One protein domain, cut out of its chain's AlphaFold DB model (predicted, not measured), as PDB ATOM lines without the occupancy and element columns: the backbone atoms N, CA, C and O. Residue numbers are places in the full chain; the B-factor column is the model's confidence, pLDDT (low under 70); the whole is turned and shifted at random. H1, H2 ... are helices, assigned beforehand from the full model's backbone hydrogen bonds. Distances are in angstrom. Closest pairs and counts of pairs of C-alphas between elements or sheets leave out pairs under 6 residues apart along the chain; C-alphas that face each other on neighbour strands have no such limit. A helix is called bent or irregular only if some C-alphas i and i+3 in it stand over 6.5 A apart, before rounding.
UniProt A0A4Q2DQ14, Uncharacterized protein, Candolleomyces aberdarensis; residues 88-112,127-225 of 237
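Overview. This is residues 88 to 112 and 127 to 225 of the 237 residues of an uncharacterized protein of Candolleomyces aberdarensis (UniProt A0A4Q2DQ14). What shape is it? The longest helix, H1, joins H2, H4 and arm H6a in a partly crossed up-and-down bundle, each running against the one before; H3 and arm H6b pack together at one end. What is it made of? The 124 printed residues include six named helices, H1 to H6, and no named strand: all helix, compact, radius of gyration of the C-alphas 14.9 A, spans 45 by 35 by 22 A.

Along the chain. Where are the helices? H1, residues 88 to 110, runs 30.9 A from C-alpha 88 at (-18.053, 53.652, 47.966); H2 is 131 to 146, 22.4 A, H3 156 to 160, H4 163 to 172, H5 181 to 184. Is any bent? H6, 186 to 206, one helix by its hydrogen bonds, is bent, C-alphas 196 and 199 being 7.3 A apart; its arms are H6a, 186 to 196, and H6b, 199 to 206, with C-alpha 206 at (-25.880, 57.536, 30.867).

Arrangement. What touches H1? Among others H4, closest C-alphas Leu 98 and Gln 166, 6.1 A. What touches H6a? H2 does, closest C-alphas Glu 145 and Leu 193, 6.5 A, and H4 does, closest C-alphas Gln 171 and Arg 187, 4.1 A, H4 and H6a standing at a steep tilt of 45 degrees, opposite ways. Are the helix backbones whole? H1 has 13 of 19 O i to N i+4 pairs within hydrogen-bond range.

Size, cuts and confidence. Is it cut? Residues 113 to 126 are not printed, a C-alpha gap of 16.2 A. Where is pLDDT under 70? Residues 105 to 112, 127, 211 to 223 and 225.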
ATOM      1  N   GLU A  88     -18.417  55.059  48.140       93.31
ATOM      2  CA  GLU A  88     -18.053  53.652  47.966       93.31
ATOM      3  C   GLU A  88     -18.199  52.830  49.260       93.31
ATOM      4  O   GLU A  88     -18.745  51.723  49.234       93.31
ATOM      5  N   ASP A  89     -17.782  53.380  50.401       93.38
ATOM      6  CA  ASP A  89     -17.894  52.716  51.703       93.38
ATOM      7  C   ASP A  89     -19.352  52.674  52.158       93.38
ATOM      8  O   ASP A  89     -19.838  51.648  52.644       93.38
ATOM      9  N   ILE A  90     -20.087  53.768  51.931       93.62
ATOM     10  CA  ILE A  90     -21.525  53.823  52.194       93.62
ATOM     11  C   ILE A  90     -22.255  52.790  51.323       93.62
ATOM     12  O   ILE A  90     -23.044  51.998  51.834       93.62
ATOM     13  N   ALA A  91     -21.968  52.751  50.022       93.69
ATOM     14  CA  ALA A  91     -22.594  51.824  49.087       93.69
ATOM     15  C   ALA A  91     -22.269  50.362  49.423       93.69
ATOM     16  O   ALA A  91     -23.134  49.503  49.276       93.69
ATOM     17  N   SER A  92     -21.065  50.080  49.931       94.38
ATOM     18  CA  SER A  92     -20.696  48.749  50.434       94.38
ATOM     19  C   SER A  92     -21.567  48.326  51.620       94.38
ATOM     20  O   SER A  92     -22.061  47.202  51.654       94.38
ATOM     21  N   LYS A  93     -21.805  49.234  52.575       94.00
ATOM     22  CA  LYS A  93     -22.689  48.974  53.725       94.00
ATOM     23  C   LYS A  93     -24.146  48.794  53.291       94.00
ATOM     24  O   LYS A  93     -24.829  47.906  53.790       94.00
ATOM     25  N   MET A  94     -24.618  49.606  52.342       94.56
ATOM     26  CA  MET A  94     -25.959  49.465  51.762       94.56
ATOM     27  C   MET A  94     -26.134  48.107  51.082       94.56
ATOM     28  O   MET A  94     -27.161  47.460  51.270       94.56
ATOM     29  N   GLU A  95     -25.130  47.675  50.317       94.12
ATOM     30  CA  GLU A  95     -25.124  46.369  49.664       94.12
ATOM     31  C   GLU A  95     -25.200  45.237  50.689       94.12
ATOM     32  O   GLU A  95     -25.994  44.322  50.501       94.12
ATOM     33  N   ASP A  96     -24.432  45.308  51.782       93.50
ATOM     34  CA  ASP A  96     -24.499  44.318  52.865       93.50
ATOM     35  C   ASP A  96     -25.911  44.220  53.454       93.50
ATOM     36  O   ASP A  96     -26.489  43.136  53.496       93.50
ATOM     37  N   ILE A  97     -26.511  45.353  53.826       92.69
ATOM     38  CA  ILE A  97     -27.857  45.384  54.410       92.69
ATOM     39  C   ILE A  97     -28.889  44.817  53.429       92.69
ATOM     40  O   ILE A  97     -29.658  43.916  53.764       92.69
ATOM     41  N   LEU A  98     -28.905  45.306  52.191       92.62
ATOM     42  CA  LEU A  98     -29.905  44.892  51.211       92.62
ATOM     43  C   LEU A  98     -29.712  43.442  50.767       92.62
ATOM     44  O   LEU A  98     -30.679  42.698  50.620       92.62
ATOM     45  N   ARG A  99     -28.472  43.011  50.548       89.75
ATOM     46  CA  ARG A  99     -28.187  41.670  50.041       89.75
ATOM     47  C   ARG A  99     -28.244  40.617  51.133       89.75
ATOM     48  O   ARG A  99     -28.893  39.595  50.933       89.75
ATOM     49  N   ASN A 100     -27.556  40.847  52.245       88.06
ATOM     50  CA  ASN A 100     -27.337  39.818  53.255       88.06
ATOM     51  C   ASN A 100     -28.434  39.787  54.315       88.06
ATOM     52  O   ASN A 100     -28.598  38.737  54.923       88.06
ATOM     53  N   LYS A 101     -29.177  40.886  54.514       88.06
ATOM     54  CA  LYS A 101     -30.226  40.964  55.545       88.06
ATOM     55  C   LYS A 101     -31.636  41.002  54.967       88.06
ATOM     56  O   LYS A 101     -32.501  40.284  55.435       88.06
ATOM     57  N   PHE A 102     -31.881  41.773  53.905       84.81
ATOM     58  CA  PHE A 102     -33.199  41.740  53.252       84.81
ATOM     59  C   PHE A 102     -33.366  40.540  52.307       84.81
ATOM     60  O   PHE A 102     -34.391  39.870  52.324       84.81
ATOM     61  N   ILE A 103     -32.398  40.308  51.413       82.06
ATOM     62  CA  ILE A 103     -32.585  39.391  50.276       82.06
ATOM     63  C   ILE A 103     -32.171  37.953  50.592       82.06
ATOM     64  O   ILE A 103     -32.867  37.028  50.179       82.06
ATOM     65  N   ARG A 104     -31.053  37.727  51.287       78.50
ATOM     66  CA  ARG A 104     -30.613  36.366  51.634       78.50
ATOM     67  C   ARG A 104     -31.640  35.671  52.525       78.50
ATOM     68  O   ARG A 104     -32.086  34.583  52.173       78.50
ATOM     69  N   ASP A 105     -32.095  36.364  53.563       68.00
ATOM     70  CA  ASP A 105     -33.151  35.891  54.462       68.00
ATOM     71  C   ASP A 105     -34.497  35.739  53.728       68.00
ATOM     72  O   ASP A 105     -35.399  35.061  54.189       68.00
ATOM     73  N   TRP A 106     -34.661  36.297  52.530       69.88
ATOM     74  CA  TRP A 106     -35.814  35.976  51.695       69.88
ATOM     75  C   TRP A 106     -35.617  34.667  50.913       69.88
ATOM     76  O   TRP A 106     -36.476  33.781  50.942       69.88
ATOM     77  N   PHE A 107     -34.478  34.527  50.222       67.94
ATOM     78  CA  PHE A 107     -34.184  33.376  49.359       67.94
ATOM     79  C   PHE A 107     -34.006  32.070  50.134       67.94
ATOM     80  O   PHE A 107     -34.487  31.038  49.668       67.94
ATOM     81  N   GLU A 108     -33.347  32.111  51.294       65.38
ATOM     82  CA  GLU A 108     -33.181  30.930  52.151       65.38
ATOM     83  C   GLU A 108     -34.534  30.420  52.666       65.38
ATOM     84  O   GLU A 108     -34.728  29.217  52.800       65.38
ATOM     85  N   TYR A 109     -35.506  31.315  52.859       61.34
ATOM     86  CA  TYR A 109     -36.814  30.966  53.408       61.34
ATOM     87  C   TYR A 109     -37.849  30.536  52.356       61.34
ATOM     88  O   TYR A 109     -38.760  29.781  52.682       61.34
ATOM     89  N   HIS A 110     -37.752  31.009  51.106       63.03
ATOM     90  CA  HIS A 110     -38.783  30.768  50.074       63.03
ATOM     91  C   HIS A 110     -38.412  29.685  49.050       63.03
ATOM     92  O   HIS A 110     -39.241  29.324  48.212       63.03
ATOM     93  N   HIS A 111     -37.203  29.127  49.125       64.19
ATOM     94  CA  HIS A 111     -36.837  27.907  48.408       64.19
ATOM     95  C   HIS A 111     -36.638  26.760  49.399       64.19
ATOM     96  O   HIS A 111     -35.494  26.392  49.669       64.19
ATOM     97  N   PRO A 112     -37.726  26.176  49.938       58.25
ATOM     98  CA  PRO A 112     -37.599  24.950  50.705       58.25
ATOM     99  C   PRO A 112     -36.965  23.902  49.793       58.25
ATOM    100  O   PRO A 112     -37.455  23.655  48.684       58.25
ATOM    101  N   GLY A 127     -36.838  34.624  63.349       65.00
ATOM    102  CA  GLY A 127     -36.415  35.844  62.652       65.00
ATOM    103  C   GLY A 127     -37.396  37.010  62.826       65.00
ATOM    104  O   GLY A 127     -36.977  38.155  62.941       65.00
ATOM    105  N   ARG A 128     -38.704  36.728  62.922       71.38
ATOM    106  CA  ARG A 128     -39.748  37.746  63.162       71.38
ATOM    107  C   ARG A 128     -39.717  38.329  64.572       71.38
ATOM    108  O   ARG A 128     -40.179  39.449  64.778       71.38
ATOM    109  N   ALA A 129     -39.221  37.570  65.543       78.44
ATOM    110  CA  ALA A 129     -39.085  38.026  66.921       78.44
ATOM    111  C   ALA A 129     -37.751  38.749  67.187       78.44
ATOM    112  O   ALA A 129     -37.573  39.301  68.276       78.44
ATOM    113  N   ASP A 130     -36.822  38.765  66.224       86.06
ATOM    114  CA  ASP A 130     -35.515  39.395  66.390       86.06
ATOM    115  C   ASP A 130     -35.610  40.925  66.273       86.06
ATOM    116  O   ASP A 130     -35.544  41.536  65.201       86.06
ATOM    117  N   THR A 131     -35.750  41.570  67.429       88.19
ATOM    118  CA  THR A 131     -35.806  43.030  67.530       88.19
ATOM    119  C   THR A 131     -34.504  43.717  67.124       88.19
ATOM    120  O   THR A 131     -34.536  44.889  66.739       88.19
ATOM    121  N   ASP A 132     -33.364  43.030  67.228       89.69
ATOM    122  CA  ASP A 132     -32.071  43.599  66.853       89.69
ATOM    123  C   ASP A 132     -31.935  43.658  65.335       89.69
ATOM    124  O   ASP A 132     -31.553  44.707  64.807       89.69
ATOM    125  N   LEU A 133     -32.378  42.610  64.634       88.62
ATOM    126  CA  LEU A 133     -32.474  42.612  63.176       88.62
ATOM    127  C   LEU A 133     -33.376  43.750  62.676       88.62
ATOM    128  O   LEU A 133     -32.964  44.529  61.818       88.62
ATOM    129  N   HIS A 134     -34.575  43.916  63.247       90.25
ATOM    130  CA  HIS A 134     -35.492  44.999  62.855       90.25
ATOM    131  C   HIS A 134     -34.852  46.389  62.988       90.25
ATOM    132  O   HIS A 134     -34.971  47.233  62.096       90.25
ATOM    133  N   ARG A 135     -34.150  46.622  64.103       90.94
ATOM    134  CA  ARG A 135     -33.440  47.877  64.378       90.94
ATOM    135  C   ARG A 135     -32.336  48.124  63.356       90.94
ATOM    136  O   ARG A 135     -32.164  49.254  62.902       90.94
ATOM    137  N   GLU A 136     -31.593  47.083  62.995       92.25
ATOM    138  CA  GLU A 136     -30.515  47.176  62.018       92.25
ATOM    139  C   GLU A 136     -31.044  47.479  60.607       92.25
ATOM    140  O   GLU A 136     -30.495  48.347  59.919       92.25
ATOM    141  N   LEU A 137     -32.145  46.839  60.201       92.94
ATOM    142  CA  LEU A 137     -32.825  47.125  58.936       92.94
ATOM    143  C   LEU A 137     -33.358  48.568  58.892       92.94
ATOM    144  O   LEU A 137     -33.142  49.269  57.900       92.94
ATOM    145  N   ASP A 138     -33.995  49.048  59.969       95.50
ATOM    146  CA  ASP A 138     -34.468  50.438  60.067       95.50
ATOM    147  C   ASP A 138     -33.323  51.439  59.980       95.50
ATOM    148  O   ASP A 138     -33.387  52.386  59.188       95.50
ATOM    149  N   GLN A 139     -32.248  51.209  60.732       95.56
ATOM    150  CA  GLN A 139     -31.073  52.067  60.695       95.56
ATOM    151  C   GLN A 139     -30.461  52.101  59.291       95.56
ATOM    152  O   GLN A 139     -30.175  53.181  58.769       95.56
ATOM    153  N   GLY A 140     -30.330  50.938  58.651       94.44
ATOM    154  CA  GLY A 140     -29.863  50.819  57.278       94.44
ATOM    155  C   GLY A 140     -30.717  51.614  56.296       94.44
ATOM    156  O   GLY A 140     -30.185  52.365  55.469       94.44
ATOM    157  N   MET A 141     -32.044  51.517  56.422       97.12
ATOM    158  CA  MET A 141     -32.941  52.281  55.566       97.12
ATOM    159  C   MET A 141     -32.869  53.783  55.802       97.12
ATOM    160  O   MET A 141     -32.818  54.538  54.831       97.12
ATOM    161  N   ARG A 142     -32.781  54.232  57.056       96.44
ATOM    162  CA  ARG A 142     -32.610  55.658  57.376       96.44
ATOM    163  C   ARG A 142     -31.312  56.213  56.808       96.44
ATOM    164  O   ARG A 142     -31.303  57.322  56.280       96.44
ATOM    165  N   THR A 143     -30.223  55.448  56.871       94.94
ATOM    166  CA  THR A 143     -28.945  55.840  56.264       94.94
ATOM    167  C   THR A 143     -29.096  56.070  54.759       94.94
ATOM    168  O   THR A 143     -28.605  57.074  54.246       94.94
ATOM    169  N   MET A 144     -29.826  55.203  54.051       96.69
ATOM    170  CA  MET A 144     -30.141  55.418  52.634       96.69
ATOM    171  C   MET A 144     -31.044  56.643  52.423       96.69
ATOM    172  O   MET A 144     -30.780  57.475  51.559       96.69
ATOM    173  N   GLU A 145     -32.093  56.813  53.221       97.56
ATOM    174  CA  GLU A 145     -33.034  57.938  53.089       97.56
ATOM    175  C   GLU A 145     -32.377  59.299  53.294       97.56
ATOM    176  O   GLU A 145     -32.692  60.249  52.568       97.56
ATOM    177  N   ASN A 146     -31.428  59.371  54.224       96.44
ATOM    178  CA  ASN A 146     -30.681  60.581  54.543       96.44
ATOM    179  C   ASN A 146     -29.567  60.885  53.537       96.44
ATOM    180  O   ASN A 146     -29.029  61.993  53.546       96.44
ATOM    181  N   LEU A 147     -29.240  59.946  52.643       95.94
ATOM    182  CA  LEU A 147     -28.226  60.173  51.628       95.94
ATOM    183  C   LEU A 147     -28.714  61.216  50.612       95.94
ATOM    184  O   LEU A 147     -29.768  61.069  49.970       95.94
ATOM    185  N   ASP A 148     -27.922  62.274  50.474       95.69
ATOM    186  CA  ASP A 148     -28.113  63.335  49.495       95.69
ATOM    187  C   ASP A 148     -27.185  63.111  48.299       95.69
ATOM    188  O   ASP A 148     -26.005  63.456  48.325       95.69
ATOM    189  N   LEU A 149     -27.735  62.496  47.248       94.69
ATOM    190  CA  LEU A 149     -26.995  62.119  46.044       94.69
ATOM    191  C   LEU A 149     -26.444  63.315  45.261       94.69
ATOM    192  O   LEU A 149     -25.530  63.139  44.460       94.69
ATOM    193  N   GLU A 150     -26.970  64.520  45.483       94.25
ATOM    194  CA  GLU A 150     -26.501  65.724  44.798       94.25
ATOM    195  C   GLU A 150     -25.094  66.139  45.249       94.25
ATOM    196  O   GLU A 150     -24.341  66.723  44.471       94.25
ATOM    197  N   LYS A 151     -24.704  65.770  46.476       93.81
ATOM    198  CA  LYS A 151     -23.385  66.080  47.047       93.81
ATOM    199  C   LYS A 151     -22.256  65.219  46.488       93.81
ATOM    200  O   LYS A 151     -21.090  65.542  46.696       93.81
ATOM    201  N   TYR A 152     -22.578  64.133  45.791       92.38
ATOM    202  CA  TYR A 152     -21.588  63.177  45.315       92.38
ATOM    203  C   TYR A 152     -21.305  63.363  43.829       92.38
ATOM    204  O   TYR A 152     -22.209  63.481  43.003       92.38
ATOM    205  N   ARG A 153     -20.013  63.353  43.485       88.69
ATOM    206  CA  ARG A 153     -19.547  63.513  42.103       88.69
ATOM    207  C   ARG A 153     -19.803  62.282  41.233       88.69
ATOM    208  O   ARG A 153     -19.999  62.437  40.033       88.69
ATOM    209  N   ASP A 154     -19.743  61.088  41.818       88.06
ATOM    210  CA  ASP A 154     -19.951  59.820  41.116       88.06
ATOM    211  C   ASP A 154     -21.015  58.983  41.829       88.06
ATOM    212  O   ASP A 154     -20.699  58.208  42.731       88.06
ATOM    213  N   VAL A 155     -22.278  59.093  41.401       93.25
ATOM    214  CA  VAL A 155     -23.349  58.218  41.910       93.25
ATOM    215  C   VAL A 155     -23.460  56.891  41.160       93.25
ATOM    216  O   VAL A 155     -24.276  56.037  41.527       93.25
ATOM    217  N   THR A 156     -22.609  56.644  40.156       90.62
ATOM    218  CA  THR A 156     -22.620  55.371  39.417       90.62
ATOM    219  C   THR A 156     -22.240  54.190  40.294       90.62
ATOM    220  O   THR A 156     -22.646  53.070  39.992       90.62
ATOM    221  N   VAL A 157     -21.524  54.408  41.402       92.19
ATOM    222  CA  VAL A 157     -21.185  53.352  42.365       92.19
ATOM    223  C   VAL A 157     -22.420  52.600  42.871       92.19
ATOM    224  O   VAL A 157     -22.401  51.372  42.955       92.19
ATOM    225  N   LEU A 158     -23.539  53.302  43.092       92.94
ATOM    226  CA  LEU A 158     -24.799  52.681  43.510       92.94
ATOM    227  C   LEU A 158     -25.334  51.729  42.432       92.94
ATOM    228  O   LEU A 158     -25.814  50.636  42.734       92.94
ATOM    229  N   ALA A 159     -25.219  52.118  41.159       89.19
ATOM    230  CA  ALA A 159     -25.592  51.275  40.028       89.19
ATOM    231  C   ALA A 159     -24.628  50.093  39.849       89.19
ATOM    232  O   ALA A 159     -25.081  48.967  39.645       89.19
ATOM    233  N   ARG A 160     -23.312  50.323  39.980       88.31
ATOM    234  CA  ARG A 160     -22.266  49.292  39.874       88.31
ATOM    235  C   ARG A 160     -22.455  48.181  40.913       88.31
ATOM    236  O   ARG A 160     -22.277  47.012  40.579       88.31
ATOM    237  N   ARG A 161     -22.895  48.540  42.123       88.94
ATOM    238  CA  ARG A 161     -23.224  47.618  43.229       88.94
ATOM    239  C   ARG A 161     -24.657  47.092  43.214       88.94
ATOM    240  O   ARG A 161     -25.090  46.411  44.135       88.94
ATOM    241  N   ASN A 162     -25.407  47.380  42.152       88.31
ATOM    242  CA  ASN A 162     -26.766  46.890  41.950       88.31
ATOM    243  C   ASN A 162     -27.771  47.303  43.051       88.31
ATOM    244  O   ASN A 162     -28.831  46.684  43.178       88.31
ATOM    245  N   ILE A 163     -27.484  48.375  43.803       94.50
ATOM    246  CA  ILE A 163     -28.333  48.877  44.897       94.50
ATOM    247  C   ILE A 163     -29.773  49.155  44.422       94.50
ATOM    248  O   ILE A 163     -30.711  48.698  45.078       94.50
ATOM    249  N   PRO A 164     -30.019  49.795  43.254       93.69
ATOM    250  CA  PRO A 164     -31.387  50.006  42.772       93.69
ATOM    251  C   PRO A 164     -32.147  48.708  42.495       93.69
ATOM    252  O   PRO A 164     -33.348  48.622  42.742       93.69
ATOM    253  N   SER A 165     -31.476  47.676  41.978       89.31
ATOM    254  CA  SER A 165     -32.143  46.391  41.765       89.31
ATOM    255  C   SER A 165     -32.492  45.732  43.092       89.31
ATOM    256  O   SER A 165     -33.560  45.141  43.194       89.31
ATOM    257  N   GLN A 166     -31.621  45.838  44.094       92.75
ATOM    258  CA  GLN A 166     -31.868  45.266  45.414       92.75
ATOM    259  C   GLN A 166     -33.026  45.977  46.126       92.75
ATOM    260  O   GLN A 166     -33.939  45.310  46.600       92.75
ATOM    261  N   LEU A 167     -33.079  47.313  46.098       94.94
ATOM    262  CA  LEU A 167     -34.237  48.075  46.592       94.94
ATOM    263  C   LEU A 167     -35.529  47.687  45.861       94.94
ATOM    264  O   LEU A 167     -36.588  47.589  46.474       94.94
ATOM    265  N   ARG A 168     -35.450  47.415  44.553       93.50
ATOM    266  CA  ARG A 168     -36.605  46.941  43.781       93.50
ATOM    267  C   ARG A 168     -37.033  45.532  44.183       93.50
ATOM    268  O   ARG A 168     -38.222  45.234  44.114       93.50
ATOM    269  N   CYS A 169     -36.094  44.670  44.569       91.88
ATOM    270  CA  CYS A 169     -36.411  43.373  45.157       91.88
ATOM    271  C   CYS A 169     -37.152  43.568  46.479       91.88
ATOM    272  O   CYS A 169     -38.257  43.054  46.589       91.88
ATOM    273  N   VAL A 170     -36.620  44.385  47.398       94.56
ATOM    274  CA  VAL A 170     -37.279  44.711  48.676       94.56
ATOM    275  C   VAL A 170     -38.699  45.215  48.439       94.56
ATOM    276  O   VAL A 170     -39.635  44.620  48.947       94.56
ATOM    277  N   GLN A 171     -38.889  46.222  47.578       95.81
ATOM    278  CA  GLN A 171     -40.212  46.762  47.227       95.81
ATOM    279  C   GLN A 171     -41.225  45.676  46.820       95.81
ATOM    280  O   GLN A 171     -42.414  45.799  47.108       95.81
ATOM    281  N   LYS A 172     -40.768  44.655  46.089       92.94
ATOM    282  CA  LYS A 172     -41.616  43.617  45.492       92.94
ATOM    283  C   LYS A 172     -41.801  42.379  46.363       92.94
ATOM    284  O   LYS A 172     -42.553  41.501  45.948       92.94
ATOM    285  N   MET A 173     -41.108  42.275  47.493       91.50
ATOM    286  CA  MET A 173     -41.306  41.164  48.421       91.50
ATOM    287  C   MET A 173     -42.727  41.189  48.988       91.50
ATOM    288  O   MET A 173     -43.364  42.245  49.082       91.50
ATOM    289  N   ASP A 174     -43.218  40.017  49.380       90.50
ATOM    290  CA  ASP A 174     -44.500  39.918  50.064       90.50
ATOM    291  C   ASP A 174     -44.406  40.569  51.449       90.50
ATOM    292  O   ASP A 174     -43.358  40.557  52.099       90.50
ATOM    293  N   SER A 175     -45.517  41.144  51.919       84.00
ATOM    294  CA  SER A 175     -45.571  41.843  53.211       84.00
ATOM    295  C   SER A 175     -45.197  40.949  54.390       84.00
ATOM    296  O   SER A 175     -44.751  41.434  55.419       84.00
ATOM    297  N   SER A 176     -45.392  39.639  54.254       85.31
ATOM    298  CA  SER A 176     -45.049  38.650  55.270       85.31
ATOM    299  C   SER A 176     -43.588  38.200  55.231       85.31
ATOM    300  O   SER A 176     -43.184  37.437  56.106       85.31
ATOM    301  N   SER A 177     -42.807  38.603  54.232       87.19
ATOM    302  CA  SER A 177     -41.470  38.042  54.027       87.19
ATOM    303  C   SER A 177     -40.342  38.918  54.563       87.19
ATOM    304  O   SER A 177     -39.217  38.444  54.653       87.19
ATOM    305  N   ILE A 178     -40.621  40.175  54.919       89.81
ATOM    306  CA  ILE A 178     -39.636  41.080  55.514       89.81
ATOM    307  C   ILE A 178     -39.971  41.244  57.003       89.81
ATOM    308  O   ILE A 178     -41.032  41.790  57.317       89.81
ATOM    309  N   PRO A 179     -39.087  40.817  57.922       88.31
ATOM    310  CA  PRO A 179     -39.281  41.023  59.353       88.31
ATOM    311  C   PRO A 179     -39.473  42.512  59.694       88.31
ATOM    312  O   PRO A 179     -38.632  43.350  59.364       88.31
ATOM    313  N   GLY A 180     -40.606  42.847  60.321       89.31
ATOM    314  CA  GLY A 180     -40.927  44.200  60.778       89.31
ATOM    315  C   GLY A 180     -41.455  45.161  59.704       89.31
ATOM    316  O   GLY A 180     -41.649  46.341  60.007       89.31
ATOM    317  N   ASP A 181     -41.716  44.713  58.469       93.75
ATOM    318  CA  ASP A 181     -42.264  45.589  57.416       93.75
ATOM    319  C   ASP A 181     -43.626  46.181  57.793       93.75
ATOM    320  O   ASP A 181     -43.886  47.333  57.458       93.75
ATOM    321  N   GLU A 182     -44.454  45.463  58.559       89.25
ATOM    322  CA  GLU A 182     -45.735  45.981  59.053       89.25
ATOM    323  C   GLU A 182     -45.615  47.188  60.000       89.25
ATOM    324  O   GLU A 182     -46.598  47.902  60.201       89.25
ATOM    325  N   VAL A 183     -44.432  47.419  60.582       92.31
ATOM    326  CA  VAL A 183     -44.161  48.550  61.486       92.31
ATOM    327  C   VAL A 183     -43.318  49.622  60.800       92.31
ATOM    328  O   VAL A 183     -43.566  50.814  60.978       92.31
ATOM    329  N   PHE A 184     -42.300  49.211  60.040       93.50
ATOM    330  CA  PHE A 184     -41.293  50.117  59.482       93.50
ATOM    331  C   PHE A 184     -41.514  50.473  58.007       93.50
ATOM    332  O   PHE A 184     -40.751  51.285  57.475       93.50
ATOM    333  N   ASP A 185     -42.524  49.895  57.348       95.94
ATOM    334  CA  ASP A 185     -42.906  50.164  55.957       95.94
ATOM    335  C   ASP A 185     -41.730  50.059  54.962       95.94
ATOM    336  O   ASP A 185     -41.600  50.870  54.032       95.94
ATOM    337  N   PHE A 186     -40.835  49.084  55.143       96.12
ATOM    338  CA  PHE A 186     -39.614  48.930  54.347       96.12
ATOM    339  C   PHE A 186     -39.877  48.907  52.841       96.12
ATOM    340  O   PHE A 186     -39.157  49.564  52.084       96.12
ATOM    341  N   ARG A 187     -40.939  48.237  52.386       96.88
ATOM    342  CA  ARG A 187     -41.310  48.200  50.958       96.88
ATOM    343  C   ARG A 187     -41.676  49.576  50.409       96.88
ATOM    344  O   ARG A 187     -41.193  49.972  49.346       96.88
ATOM    345  N   SER A 188     -42.491  50.329  51.151       97.69
ATOM    346  CA  SER A 188     -42.887  51.697  50.788       97.69
ATOM    347  C   SER A 188     -41.677  52.632  50.771       97.69
ATOM    348  O   SER A 188     -41.522  53.467  49.876       97.69
ATOM    349  N   ARG A 189     -40.776  52.478  51.746       98.06
ATOM    350  CA  ARG A 189     -39.535  53.254  51.843       98.06
ATOM    351  C   ARG A 189     -38.580  52.944  50.697       98.06
ATOM    352  O   ARG A 189     -38.059  53.874  50.083       98.06
ATOM    353  N   ALA A 190     -38.427  51.672  50.332       97.62
ATOM    354  CA  ALA A 190     -37.632  51.258  49.181       97.62
ATOM    355  C   ALA A 190     -38.161  51.864  47.868       97.62
ATOM    356  O   ALA A 190     -37.381  52.380  47.068       97.62
ATOM    357  N   GLU A 191     -39.483  51.893  47.663       97.69
ATOM    358  CA  GLU A 191     -40.094  52.569  46.512       97.69
ATOM    359  C   GLU A 191     -39.809  54.078  46.497       97.69
ATOM    360  O   GLU A 191     -39.394  54.634  45.473       97.69
ATOM    361  N   LYS A 192     -40.009  54.757  47.632       97.88
ATOM    362  CA  LYS A 192     -39.737  56.196  47.762       97.88
ATOM    363  C   LYS A 192     -38.273  56.512  47.471       97.88
ATOM    364  O   LYS A 192     -37.994  57.460  46.738       97.88
ATOM    365  N   LEU A 193     -37.352  55.697  47.981       97.62
ATOM    366  CA  LEU A 193     -35.920  55.805  47.710       97.62
ATOM    367  C   LEU A 193     -35.589  55.627  46.234       97.62
ATOM    368  O   LEU A 193     -34.865  56.446  45.670       97.62
ATOM    369  N   LEU A 194     -36.154  54.610  45.582       96.50
ATOM    370  CA  LEU A 194     -35.969  54.405  44.147       96.50
ATOM    371  C   LEU A 194     -36.419  55.625  43.348       96.50
ATOM    372  O   LEU A 194     -35.687  56.092  42.476       96.50
ATOM    373  N   ASN A 195     -37.589  56.175  43.667       96.12
ATOM    374  CA  ASN A 195     -38.099  57.372  43.006       96.12
ATOM    375  C   ASN A 195     -37.220  58.604  43.282       96.12
ATOM    376  O   ASN A 195     -36.941  59.360  42.350       96.12
ATOM    377  N   LYS A 196     -36.727  58.767  44.520       96.50
ATOM    378  CA  LYS A 196     -35.801  59.842  44.924       96.50
ATOM    379  C   LYS A 196     -34.484  59.775  44.146       96.50
ATOM    380  O   LYS A 196     -34.001  60.790  43.655       96.50
ATOM    381  N   TRP A 197     -33.888  58.592  44.045       96.31
ATOM    382  CA  TRP A 197     -32.535  58.416  43.514       96.31
ATOM    383  C   TRP A 197     -32.473  58.257  41.995       96.31
ATOM    384  O   TRP A 197     -31.446  58.562  41.385       96.31
ATOM    385  N   LYS A 198     -33.562  57.807  41.362       91.56
ATOM    386  CA  LYS A 198     -33.618  57.513  39.924       91.56
ATOM    387  C   LYS A 198     -33.079  58.642  39.027       91.56
ATOM    388  O   LYS A 198     -32.296  58.310  38.138       91.56
ATOM    389  N   PRO A 199     -33.422  59.934  39.211       93.44
ATOM    390  CA  PRO A 199     -32.896  61.001  38.356       93.44
ATOM    391  C   PRO A 199     -31.365  61.114  38.389       93.44
ATOM    392  O   PRO A 199     -30.742  61.249  37.339       93.44
ATOM    393  N   PHE A 200     -30.758  61.001  39.573       92.88
ATOM    394  CA  PHE A 200     -29.309  61.117  39.767       92.88
ATOM    395  C   PHE A 200     -28.565  59.918  39.184       92.88
ATOM    396  O   PHE A 200     -27.595  60.076  38.446       92.88
ATOM    397  N   ILE A 201     -29.070  58.714  39.457       89.12
ATOM    398  CA  ILE A 201     -28.466  57.480  38.956       89.12
ATOM    399  C   ILE A 201     -28.551  57.430  37.429       89.12
ATOM    400  O   ILE A 201     -27.562  57.111  36.782       89.12
ATOM    401  N   LEU A 202     -29.699  57.769  36.830       86.31
ATOM    402  CA  LEU A 202     -29.835  57.762  35.370       86.31
ATOM    403  C   LEU A 202     -28.938  58.806  34.700       86.31
ATOM    404  O   LEU A 202     -28.330  58.491  33.680       86.31
ATOM    405  N   ARG A 203     -28.823  60.012  35.272       89.00
ATOM    406  CA  ARG A 203     -27.920  61.062  34.775       89.00
ATOM    407  C   ARG A 203     -26.485  60.542  34.664       89.00
ATOM    408  O   ARG A 203     -25.884  60.644  33.598       89.00
ATOM    409  N   ASP A 204     -25.970  59.955  35.740       86.31
ATOM    410  CA  ASP A 204     -24.567  59.545  35.806       86.31
ATOM    411  C   ASP A 204     -24.308  58.237  35.052       86.31
ATOM    412  O   ASP A 204     -23.278  58.104  34.399       86.31
ATOM    413  N   VAL A 205     -25.248  57.284  35.074       83.00
ATOM    414  CA  VAL A 205     -25.134  56.021  34.324       83.00
ATOM    415  C   VAL A 205     -25.098  56.264  32.818       83.00
ATOM    416  O   VAL A 205     -24.316  55.615  32.130       83.00
ATOM    417  N   LEU A 206     -25.896  57.200  32.296       81.25
ATOM    418  CA  LEU A 206     -25.880  57.536  30.867       81.25
ATOM    419  C   LEU A 206     -24.571  58.205  30.430       81.25
ATOM    420  O   LEU A 206     -24.166  58.052  29.281       81.25
ATOM    421  N   ALA A 207     -23.910  58.926  31.337       82.00
ATOM    422  CA  ALA A 207     -22.588  59.508  31.107       82.00
ATOM    423  C   ALA A 207     -21.438  58.509  31.352       82.00
ATOM    424  O   ALA A 207     -20.275  58.816  31.093       82.00
ATOM    425  N   SER A 208     -21.752  57.325  31.878       78.69
ATOM    426  CA  SER A 208     -20.777  56.347  32.334       78.69
ATOM    427  C   SER A 208     -20.290  55.459  31.181       78.69
ATOM    428  O   SER A 208     -21.108  54.991  30.390       78.69
ATOM    429  N   PRO A 209     -18.991  55.104  31.110       78.44
ATOM    430  CA  PRO A 209     -18.483  54.117  30.145       78.44
ATOM    431  C   PRO A 209     -18.921  52.673  30.470       78.44
ATOM    432  O   PRO A 209     -18.465  51.706  29.859       78.44
ATOM    433  N   TYR A 210     -19.776  52.487  31.471       72.62
ATOM    434  CA  TYR A 210     -20.215  51.185  31.936       72.62
ATOM    435  C   TYR A 210     -21.562  50.821  31.316       72.62
ATOM    436  O   TYR A 210     -22.553  51.534  31.470       72.62
ATOM    437  N   LEU A 211     -21.617  49.666  30.654       68.44
ATOM    438  CA  LEU A 211     -22.842  49.161  30.037       68.44
ATOM    439  C   LEU A 211     -23.440  48.027  30.873       68.44
ATOM    440  O   LEU A 211     -22.745  47.093  31.289       68.44
ATOM    441  N   TRP A 212     -24.756  48.087  31.071       64.12
ATOM    442  CA  TRP A 212     -25.527  46.974  31.618       64.12
ATOM    443  C   TRP A 212     -25.648  45.893  30.548       64.12
ATOM    444  O   TRP A 212     -26.285  46.099  29.514       64.12
ATOM    445  N   LYS A 213     -25.044  44.729  30.790       63.75
ATOM    446  CA  LYS A 213     -25.264  43.543  29.958       63.75
ATOM    447  C   LYS A 213     -26.335  42.682  30.619       63.75
ATOM    448  O   LYS A 213     -26.117  42.118  31.689       63.75
ATOM    449  N   TYR A 214     -27.488  42.587  29.967       56.31
ATOM    450  CA  TYR A 214     -28.530  41.633  30.332       56.31
ATOM    451  C   TYR A 214     -28.165  40.268  29.742       56.31
ATOM    452  O   TYR A 214     -28.008  40.142  28.529       56.31
ATOM    453  N   HIS A 215     -28.010  39.252  30.590       50.66
ATOM    454  CA  HIS A 215     -27.811  37.866  30.161       50.66
ATOM    455  C   HIS A 215     -28.932  37.011  30.766       50.66
ATOM    456  O   HIS A 215     -28.918  36.712  31.959       50.66
ATOM    457  N   GLY A 216     -29.916  36.625  29.946       68.88
ATOM    458  CA  GLY A 216     -31.073  35.841  30.394       68.88
ATOM    459  C   GLY A 216     -31.967  36.593  31.393       68.88
ATOM    460  O   GLY A 216     -32.285  37.760  31.175       68.88
ATOM    461  N   ASN A 217     -32.346  35.925  32.491       54.12
ATOM    462  CA  ASN A 217     -33.283  36.428  33.513       54.12
ATOM    463  C   ASN A 217     -32.624  37.267  34.632       54.12
ATOM    464  O   ASN A 217     -33.286  37.589  35.616       54.12
ATOM    465  N   GLY A 218     -31.334  37.605  34.524       52.22
ATOM    466  CA  GLY A 218     -30.603  38.328  35.568       52.22
ATOM    467  C   GLY A 218     -29.820  39.527  35.037       52.22
ATOM    468  O   GLY A 218     -29.209  39.468  33.967       52.22
ATOM    469  N   ALA A 219     -29.804  40.616  35.807       52.06
ATOM    470  CA  ALA A 219     -28.871  41.716  35.593       52.06
ATOM    471  C   ALA A 219     -27.497  41.328  36.165       52.06
ATOM    472  O   ALA A 219     -27.395  40.946  37.332       52.06
ATOM    473  N   ARG A 220     -26.437  41.399  35.349       62.62
ATOM    474  CA  ARG A 220     -25.053  41.267  35.831       62.62
ATOM    475  C   ARG A 220     -24.478  42.634  36.218       62.62
ATOM    476  O   ARG A 220     -24.951  43.644  35.694       62.62
ATOM    477  N   PRO A 221     -23.443  42.668  37.081       59.31
ATOM    478  CA  PRO A 221     -22.699  43.887  37.367       59.31
ATOM    479  C   PRO A 221     -22.239  44.569  36.076       59.31
ATOM    480  O   PRO A 221     -21.861  43.908  35.102       59.31
ATOM    481  N   MET A 222     -22.282  45.898  36.086       63.03
ATOM    482  CA  MET A 222     -21.803  46.751  35.004       63.03
ATOM    483  C   MET A 222     -20.389  46.345  34.565       63.03
ATOM    484  O   MET A 222     -19.458  46.322  35.369       63.03
ATOM    485  N   CYS A 223     -20.217  46.063  33.274       67.62
ATOM    486  CA  CYS A 223     -18.895  45.835  32.696       67.62
ATOM    487  C   CYS A 223     -18.371  47.159  32.137       67.62
ATOM    488  O   CYS A 223     -19.082  47.829  31.384       67.62
ATOM    489  N   TYR A 224     -17.136  47.522  32.492       72.12
ATOM    490  CA  TYR A 224     -16.449  48.656  31.879       72.12
ATOM    491  C   TYR A 224     -16.310  48.389  30.381       72.12
ATOM    492  O   TYR A 224     -15.671  47.412  29.980       72.12
ATOM    493  N   HIS A 225     -16.939  49.225  29.561       66.19
ATOM    494  CA  HIS A 225     -16.682  49.247  28.135       66.19
ATOM    495  C   HIS A 225     -15.697  50.389  27.901       66.19
ATOM    496  O   HIS A 225     -16.090  51.551  28.019       66.19
TER     497      HIS A 225